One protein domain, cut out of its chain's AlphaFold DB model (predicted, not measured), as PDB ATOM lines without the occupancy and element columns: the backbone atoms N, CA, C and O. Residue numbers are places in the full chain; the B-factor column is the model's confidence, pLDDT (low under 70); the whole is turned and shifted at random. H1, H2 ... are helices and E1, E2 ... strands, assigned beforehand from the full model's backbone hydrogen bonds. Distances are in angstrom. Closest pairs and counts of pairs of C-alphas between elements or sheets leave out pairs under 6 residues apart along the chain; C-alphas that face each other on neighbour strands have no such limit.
ATOM      1  N   THR A   8       0.372 -39.438 -40.249       96.12
ATOM      2  CA  THR A   8       0.779 -38.070 -39.902       96.12
ATOM      3  C   THR A   8       1.550 -38.016 -38.585       96.12
ATOM      4  O   THR A   8       2.587 -37.357 -38.512       96.12
ATOM      5  N   GLN A   9       1.097 -38.730 -37.550       95.75
ATOM      6  CA  GLN A   9       1.816 -38.799 -36.274       95.75
ATOM      7  C   GLN A   9       3.194 -39.449 -36.439       95.75
ATOM      8  O   GLN A   9       4.171 -38.952 -35.881       95.75
ATOM      9  N   ALA A  10       3.290 -40.517 -37.233       95.75
ATOM     10  CA  ALA A  10       4.551 -41.184 -37.529       95.75
ATOM     11  C   ALA A  10       5.488 -40.253 -38.302       95.75
ATOM     12  O   ALA A  10       6.625 -40.054 -37.886       95.75
ATOM     13  N   ARG A  11       4.995 -39.584 -39.354       96.56
ATOM     14  CA  ARG A  11       5.765 -38.585 -40.106       96.56
ATOM     15  C   ARG A  11       6.308 -37.477 -39.204       96.56
ATOM     16  O   ARG A  11       7.472 -37.119 -39.341       96.56
ATOM     17  N   ASN A  12       5.499 -36.964 -38.278       96.00
ATOM     18  CA  ASN A  12       5.931 -35.921 -37.347       96.00
ATOM     19  C   ASN A  12       6.993 -36.435 -36.365       96.00
ATOM     20  O   ASN A  12       8.015 -35.782 -36.196       96.00
ATOM     21  N   LYS A  13       6.811 -37.629 -35.784       94.44
ATOM     22  CA  LYS A  13       7.819 -38.261 -34.910       94.44
ATOM     23  C   LYS A  13       9.150 -38.479 -35.635       94.44
ATOM     24  O   LYS A  13      10.202 -38.219 -35.058       94.44
ATOM     25  N   ILE A  14       9.102 -38.933 -36.890       94.94
ATOM     26  CA  ILE A  14      10.297 -39.123 -37.721       94.94
ATOM     27  C   ILE A  14      10.976 -37.778 -37.983       94.94
ATOM     28  O   ILE A  14      12.172 -37.664 -37.750       94.94
ATOM     29  N   ALA A  15      10.227 -36.760 -38.418       94.38
ATOM     30  CA  ALA A  15      10.769 -35.430 -38.692       94.38
ATOM     31  C   ALA A  15      11.476 -34.833 -37.463       94.38
ATOM     32  O   ALA A  15      12.639 -34.465 -37.562       94.38
ATOM     33  N   THR A  16      10.838 -34.868 -36.286       93.69
ATOM     34  CA  THR A  16      11.445 -34.384 -35.034       93.69
ATOM     35  C   THR A  16      12.755 -35.095 -34.689       93.69
ATOM     36  O   THR A  16      13.674 -34.469 -34.171       93.69
ATOM     37  N   HIS A  17      12.865 -36.399 -34.960       92.38
ATOM     38  CA  HIS A  17      14.117 -37.135 -34.739       92.38
ATOM     39  C   HIS A  17      15.199 -36.748 -35.758       92.38
ATOM     40  O   HIS A  17      16.367 -36.615 -35.399       92.38
ATOM     41  N   LEU A  18      14.819 -36.540 -37.020       92.06
ATOM     42  CA  LEU A  18      15.740 -36.131 -38.083       92.06
ATOM     43  C   LEU A  18      16.279 -34.705 -37.877       92.06
ATOM     44  O   LEU A  18      17.447 -34.459 -38.174       92.06
ATOM     45  N   ASP A  19      15.481 -33.796 -37.307       92.44
ATOM     46  CA  ASP A  19      15.898 -32.422 -36.978       92.44
ATOM     47  C   ASP A  19      17.048 -32.378 -35.953       92.44
ATOM     48  O   ASP A  19      17.791 -31.403 -35.879       92.44
ATOM     49  N   GLN A  20      17.262 -33.463 -35.201       89.69
ATOM     50  CA  GLN A  20      18.403 -33.622 -34.290       89.69
ATOM     51  C   GLN A  20      19.711 -33.982 -35.026       89.69
ATOM     52  O   GLN A  20      20.716 -34.272 -34.380       89.69
ATOM     53  N   GLY A  21      19.704 -34.018 -36.364       83.19
ATOM     54  CA  GLY A  21      20.855 -34.362 -37.208       83.19
ATOM     55  C   GLY A  21      21.115 -35.866 -37.346       83.19
ATOM     56  O   GLY A  21      22.099 -36.280 -37.961       83.19
ATOM     57  N   ASN A  22      20.237 -36.704 -36.793       83.88
ATOM     58  CA  ASN A  22      20.383 -38.155 -36.814       83.88
ATOM     59  C   ASN A  22      19.656 -38.769 -38.012       83.88
ATOM     60  O   ASN A  22      18.642 -38.262 -38.476       83.88
ATOM     61  N   GLY A  23      20.142 -39.916 -38.497       87.56
ATOM     62  CA  GLY A  23      19.294 -40.775 -39.327       87.56
ATOM     63  C   GLY A  23      18.276 -41.514 -38.469       87.56
ATOM     64  O   GLY A  23      18.456 -41.638 -37.256       87.56
ATOM     65  N   ILE A  24      17.245 -42.057 -39.108       93.75
ATOM     66  CA  ILE A  24      16.318 -42.976 -38.453       93.75
ATOM     67  C   ILE A  24      16.428 -44.354 -39.088       93.75
ATOM     68  O   ILE A  24      16.505 -44.471 -40.308       93.75
ATOM     69  N   TYR A  25      16.454 -45.402 -38.278       94.38
ATOM     70  CA  TYR A  25      16.481 -46.772 -38.774       94.38
ATOM     71  C   TYR A  25      15.079 -47.346 -38.701       94.38
ATOM     72  O   TYR A  25      14.415 -47.197 -37.679       94.38
ATOM     73  N   ALA A  26      14.629 -47.992 -39.770       92.19
ATOM     74  CA  ALA A  26      13.370 -48.721 -39.765       92.19
ATOM     75  C   ALA A  26      13.640 -50.208 -39.984       92.19
ATOM     76  O   ALA A  26      14.466 -50.551 -40.829       92.19
ATOM     77  N   ALA A  27      12.947 -51.058 -39.231       90.56
ATOM     78  CA  ALA A  27      12.972 -52.506 -39.371       90.56
ATOM     79  C   ALA A  27      11.533 -53.033 -39.333       90.56
ATOM     80  O   ALA A  27      10.797 -52.799 -38.373       90.56
ATOM     81  N   GLY A  28      11.120 -53.716 -40.391       85.88
ATOM     82  CA  GLY A  28       9.771 -54.239 -40.544       85.88
ATOM     83  C   GLY A  28       9.637 -55.115 -41.788       85.88
ATOM     84  O   GLY A  28      10.618 -55.334 -42.507       85.88
ATOM     85  N   PRO A  29       8.429 -55.626 -42.067       83.19
ATOM     86  CA  PRO A  29       8.178 -56.430 -43.258       83.19
ATOM     87  C   PRO A  29       8.588 -55.657 -44.516       83.19
ATOM     88  O   PRO A  29       8.070 -54.580 -44.769       83.19
ATOM     89  N   GLY A  30       9.550 -56.166 -45.288       82.19
ATOM     90  CA  GLY A  30       9.979 -55.530 -46.542       82.19
ATOM     91  C   GLY A  30      10.727 -54.196 -46.400       82.19
ATOM     92  O   GLY A  30      11.000 -53.558 -47.415       82.19
ATOM     93  N   ILE A  31      11.091 -53.772 -45.184       87.88
ATOM     94  CA  ILE A  31      11.850 -52.538 -44.953       87.88
ATOM     95  C   ILE A  31      12.920 -52.742 -43.873       87.88
ATOM     96  O   ILE A  31      12.628 -53.100 -42.736       87.88
ATOM     97  N   SER A  32      14.185 -52.527 -44.232       88.31
ATOM     98  CA  SER A  32      15.310 -52.584 -43.293       88.31
ATOM     99  C   SER A  32      16.437 -51.688 -43.792       88.31
ATOM    100  O   SER A  32      17.218 -52.086 -44.656       88.31
ATOM    101  N   ALA A  33      16.466 -50.435 -43.335       89.56
ATOM    102  CA  ALA A  33      17.453 -49.450 -43.778       89.56
ATOM    103  C   ALA A  33      17.502 -48.218 -42.862       89.56
ATOM    104  O   ALA A  33      16.694 -48.049 -41.943       89.56
ATOM    105  N   ARG A  34      18.466 -47.340 -43.152       93.31
ATOM    106  CA  ARG A  34      18.521 -45.971 -42.640       93.31
ATOM    107  C   ARG A  34      17.752 -45.038 -43.578       93.31
ATOM    108  O   ARG A  34      17.910 -45.105 -44.793       93.31
ATOM    109  N   PHE A  35      16.964 -44.142 -43.001       93.62
ATOM    110  CA  PHE A  35      16.130 -43.170 -43.697       93.62
ATOM    111  C   PHE A  35      16.424 -41.749 -43.216       93.62
ATOM    112  O   PHE A  35      16.926 -41.533 -42.108       93.62
ATOM    113  N   PHE A  36      16.100 -40.783 -44.072       93.31
ATOM    114  CA  PHE A  36      16.492 -39.382 -43.903       93.31
ATOM    115  C   PHE A  36      15.341 -38.392 -44.058       93.31
ATOM    116  O   PHE A  36      15.521 -37.213 -43.778       93.31
ATOM    117  N   LYS A  37      14.176 -38.838 -44.546       95.06
ATOM    118  CA  LYS A  37      12.957 -38.025 -44.672       95.06
ATOM    119  C   LYS A  37      11.726 -38.909 -44.505       95.06
ATOM    120  O   LYS A  37      11.781 -40.100 -44.807       95.06
ATOM    121  N   ALA A  38      10.614 -38.305 -44.095       96.06
ATOM    122  CA  ALA A  38       9.299 -38.932 -44.078       96.06
ATOM    123  C   ALA A  38       8.246 -38.004 -44.695       96.06
ATOM    124  O   ALA A  38       8.307 -36.785 -44.543       96.06
ATOM    125  N   ALA A  39       7.266 -38.585 -45.375       97.25
ATOM    126  CA  ALA A  39       6.141 -37.894 -45.983       97.25
ATOM    127  C   ALA A  39       4.870 -38.742 -45.851       97.25
ATOM    128  O   ALA A  39       4.936 -39.953 -45.656       97.25
ATOM    129  N   VAL A  40       3.709 -38.103 -45.981       97.06
ATOM    130  CA  VAL A  40       2.431 -38.805 -46.129       97.06
ATOM    131  C   VAL A  40       1.954 -38.585 -47.556       97.06
ATOM    132  O   VAL A  40       1.855 -37.440 -47.996       97.06
ATOM    133  N   LYS A  41       1.686 -39.671 -48.279       95.06
ATOM    134  CA  LYS A  41       1.164 -39.650 -49.652       95.06
ATOM    135  C   LYS A  41      -0.061 -40.547 -49.705       95.06
ATOM    136  O   LYS A  41       0.011 -41.673 -49.234       95.06
ATOM    137  N   ALA A  42      -1.182 -40.031 -50.213       92.44
ATOM    138  CA  ALA A  42      -2.451 -40.766 -50.301       92.44
ATOM    139  C   ALA A  42      -2.878 -41.467 -48.986       92.44
ATOM    140  O   ALA A  42      -3.473 -42.538 -49.003       92.44
ATOM    141  N   GLY A  43      -2.550 -40.880 -47.827       92.25
ATOM    142  CA  GLY A  43      -2.857 -41.464 -46.516       92.25
ATOM    143  C   GLY A  43      -1.882 -42.546 -46.029       92.25
ATOM    144  O   GLY A  43      -2.065 -43.044 -44.924       92.25
ATOM    145  N   ALA A  44      -0.825 -42.872 -46.775       94.81
ATOM    146  CA  ALA A  44       0.212 -43.819 -46.369       94.81
ATOM    147  C   ALA A  44       1.510 -43.113 -45.948       94.81
ATOM    148  O   ALA A  44       1.912 -42.093 -46.527       94.81
ATOM    149  N   LEU A  45       2.189 -43.660 -44.935       96.62
ATOM    150  CA  LEU A  45       3.512 -43.193 -44.529       96.62
ATOM    151  C   LEU A  45       4.549 -43.646 -45.558       96.62
ATOM    152  O   LEU A  45       4.611 -44.816 -45.914       96.62
ATOM    153  N   ASN A  46       5.386 -42.719 -46.003       96.94
ATOM    154  CA  ASN A  46       6.477 -42.970 -46.932       96.94
ATOM    155  C   ASN A  46       7.783 -42.422 -46.350       96.94
ATOM    156  O   ASN A  46       7.795 -41.329 -45.781       96.94
ATOM    157  N   VAL A  47       8.890 -43.142 -46.522       95.44
ATOM    158  CA  VAL A  47      10.225 -42.753 -46.035       95.44
ATOM    159  C   VAL A  47      11.255 -42.750 -47.162       95.44
ATOM    160  O   VAL A  47      11.140 -43.512 -48.116       95.44
ATOM    161  N   TRP A  48      12.254 -41.874 -47.069       95.25
ATOM    162  CA  TRP A  48      13.318 -41.724 -48.070       95.25
ATOM    163  C   TRP A  48      14.624 -42.345 -47.580       95.25
ATOM    164  O   TRP A  48      15.152 -41.914 -46.551       95.25
ATOM    165  N   ASN A  49      15.157 -43.323 -48.313       92.06
ATOM    166  CA  ASN A  49      16.396 -44.036 -47.953       92.06
ATOM    167  C   ASN A  49      17.681 -43.383 -48.503       92.06
ATOM    168  O   ASN A  49      18.766 -43.908 -48.287       92.06
ATOM    169  N   GLY A  50      17.574 -42.259 -49.220       91.12
ATOM    170  CA  GLY A  50      18.698 -41.642 -49.937       91.12
ATOM    171  C   GLY A  50      18.572 -41.733 -51.459       91.12
ATOM    172  O   GLY A  50      19.066 -40.841 -52.145       91.12
ATOM    173  N   SER A  51      17.837 -42.728 -51.961       93.31
ATOM    174  CA  SER A  51      17.714 -43.034 -53.394       93.31
ATOM    175  C   SER A  51      16.267 -43.174 -53.870       93.31
ATOM    176  O   SER A  51      15.957 -42.836 -55.010       93.31
ATOM    177  N   SER A  52      15.368 -43.675 -53.020       93.75
ATOM    178  CA  SER A  52      13.960 -43.898 -53.343       93.75
ATOM    179  C   SER A  52      13.040 -43.663 -52.142       93.75
ATOM    180  O   SER A  52      13.440 -43.752 -50.975       93.75
ATOM    181  N   TRP A  53      11.783 -43.323 -52.446       94.56
ATOM    182  CA  TRP A  53      10.698 -43.318 -51.467       94.56
ATOM    183  C   TRP A  53      10.155 -44.736 -51.334       94.56
ATOM    184  O   TRP A  53       9.888 -45.387 -52.340       94.56
ATOM    185  N   VAL A  54       9.974 -45.181 -50.097       94.44
ATOM    186  CA  VAL A  54       9.437 -46.497 -49.757       94.44
ATOM    187  C   VAL A  54       8.198 -46.292 -48.900       94.44
ATOM    188  O   VAL A  54       8.249 -45.562 -47.906       94.44
ATOM    189  N   GLU A  55       7.088 -46.910 -49.288       95.12
ATOM    190  CA  GLU A  55       5.900 -46.968 -48.442       95.12
ATOM    191  C   GLU A  55       6.192 -47.848 -47.225       95.12
ATOM    192  O   GLU A  55       6.783 -48.919 -47.349       95.12
ATOM    193  N   VAL A  56       5.823 -47.377 -46.040       94.88
ATOM    194  CA  VAL A  56       6.115 -48.061 -44.783       94.88
ATOM    195  C   VAL A  56       4.960 -49.000 -44.449       94.88
ATOM    196  O   VAL A  56       3.838 -48.528 -44.272       94.88
ATOM    197  N   PRO A  57       5.199 -50.308 -44.285       93.62
ATOM    198  CA  PRO A  57       4.159 -51.227 -43.840       93.62
ATOM    199  C   PRO A  57       3.824 -51.032 -42.362       93.62
ATOM    200  O   PRO A  57       4.669 -50.635 -41.553       93.62
ATOM    201  N   ARG A  58       2.589 -51.362 -41.981       92.00
ATOM    202  CA  ARG A  58       2.200 -51.428 -40.567       92.00
ATOM    203  C   ARG A  58       3.003 -52.508 -39.838       92.00
ATOM    204  O   ARG A  58       3.361 -53.526 -40.421       92.00
ATOM    205  N   GLY A  59       3.286 -52.271 -38.565       90.12
ATOM    206  CA  GLY A  59       4.198 -53.066 -37.749       90.12
ATOM    207  C   GLY A  59       5.670 -52.675 -37.902       90.12
ATOM    208  O   GLY A  59       6.517 -53.291 -37.260       90.12
ATOM    209  N   THR A  60       6.003 -51.665 -38.715       93.12
ATOM    210  CA  THR A  60       7.397 -51.225 -38.868       93.12
ATOM    211  C   THR A  60       7.874 -50.511 -37.612       93.12
ATOM    212  O   THR A  60       7.281 -49.525 -37.169       93.12
ATOM    213  N   GLN A  61       8.987 -50.985 -37.064       94.00
ATOM    214  CA  GLN A  61       9.657 -50.380 -35.928       94.00
ATOM    215  C   GLN A  61      10.637 -49.307 -36.397       94.00
ATOM    216  O   GLN A  61      11.498 -49.572 -37.234       94.00
ATOM    217  N   PHE A  62      10.560 -48.123 -35.793       93.94
ATOM    218  CA  PHE A  62      11.531 -47.051 -35.978       93.94
ATOM    219  C   PHE A  62      12.454 -46.926 -34.765       93.94
ATOM    220  O   PHE A  62      12.010 -46.953 -33.616       93.94
ATOM    221  N   ASN A  63      13.743 -46.756 -35.035       94.12
ATOM    222  CA  ASN A  63      14.840 -46.802 -34.081       94.12
ATOM    223  C   ASN A  63      15.802 -45.625 -34.294       94.12
ATOM    224  O   ASN A  63      15.998 -45.162 -35.421       94.12
ATOM    225  N   LYS A  64      16.455 -45.179 -33.217       90.69
ATOM    226  CA  LYS A  64      17.522 -44.168 -33.272       90.69
ATOM    227  C   LYS A  64      18.793 -44.705 -33.940       90.69
ATOM    228  O   LYS A  64      19.472 -43.966 -34.646       90.69
ATOM    229  N   GLY A  65      19.107 -45.980 -33.714       84.88
ATOM    230  CA  GLY A  65      20.265 -46.688 -34.260       84.88
ATOM    231  C   GLY A  65      19.870 -47.984 -34.967       84.88
ATOM    232  O   GLY A  65      18.706 -48.385 -34.952       84.88
ATOM    233  N   ASN A  66      20.840 -48.655 -35.589       83.38
ATOM    234  CA  ASN A  66      20.612 -49.929 -36.271       83.38
ATOM    235  C   ASN A  66      20.240 -51.026 -35.252       83.38
ATOM    236  O   ASN A  66      21.115 -51.637 -34.647       83.38
ATOM    237  N   GLY A  67      18.939 -51.215 -35.013       79.12
ATOM    238  CA  GLY A  67      18.408 -52.165 -34.031       79.12
ATOM    239  C   GLY A  67      18.417 -51.683 -32.574       79.12
ATOM    240  O   GLY A  67      18.080 -52.459 -31.685       79.12
ATOM    241  N   SER A  68      18.765 -50.420 -32.300       85.62
ATOM    242  CA  SER A  68      18.851 -49.877 -30.936       85.62
ATOM    243  C   SER A  68      18.093 -48.558 -30.769       85.62
ATOM    244  O   SER A  68      17.939 -47.769 -31.704       85.62
ATOM    245  N   GLY A  69      17.605 -48.306 -29.550       87.88
ATOM    246  CA  GLY A  69      16.875 -47.081 -29.221       87.88
ATOM    247  C   GLY A  69      15.521 -46.996 -29.922       87.88
ATOM    248  O   GLY A  69      15.320 -46.121 -30.762       87.88
TER     249      GLY A  69
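Overview. This is residues 8 to 69 of the 74 residues of an uncharacterized protein of Pseudomonas sp. WS 5027 (UniProt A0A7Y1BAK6). Two small three-stranded sheets stand at an angle to each other, joined by the one residue between E2 and E3. One helix, H1, covers E3 of the second sheet and brings its last residue, Leu 18, near E1 of the first. The 62 printed residues run H1 E1 E2 E3 E4 E5 E6, of mixed class; the sheets, ordered E2 E1 E6 and E3 E4 E5, are antiparallel. The whole is compact and rounded, with a radius of gyration of the C-alphas of 10.4 A and spans of 28 by 24 by 23 A.

Arrangement. H1, residues 8 to 18, has every O i to N i+4 pair within hydrogen-bond range. E1, residues 24 to 28, and E2, residues 31 to 35, form a hairpin, with N 35 and O 24 at 2.8 A. E6, residues 61 to 65, is antiparallel to E1, with N 63 and O 25 at 2.8 A. E3, residues 37 to 41, E4, residues 44 to 48, and E5, residues 53 to 55, form a meander, each strand the antiparallel neighbour of the one before; N 39 and O 46 are 2.8 A apart, N 54 and O 47 2.8 A. H1 makes two layers with each sheet, a helix on one face: it lies over E3 at a height of 8.2 A over the sheet, closest C-alphas Arg 11 and Ala 38, 5.3 A, and over E1 at 10.4 A, closest C-alphas Leu 18 and Ile 24, 6.9 A. The closest C-alphas of E2 and E4 are Phe 35 and Trp 48, 5.4 A.

Along the chain. H1 begins at C-alpha 8 (0.779, -38.070, -39.902) and is 15.2 A long. E1 measures 13.2 A, E2 10.4 A, E3 12.9 A, E4 13.4 A and E5 6.7 A; E6, 11.4 A, ends at C-alpha 65 (20.265, -46.688, -34.260).

Size, cuts and confidence. The C-alphas farthest apart, Ala 42 and Ser 68, are 30.2 A apart. The printed part has no cut, its six links are tight, and no printed residue is under 70.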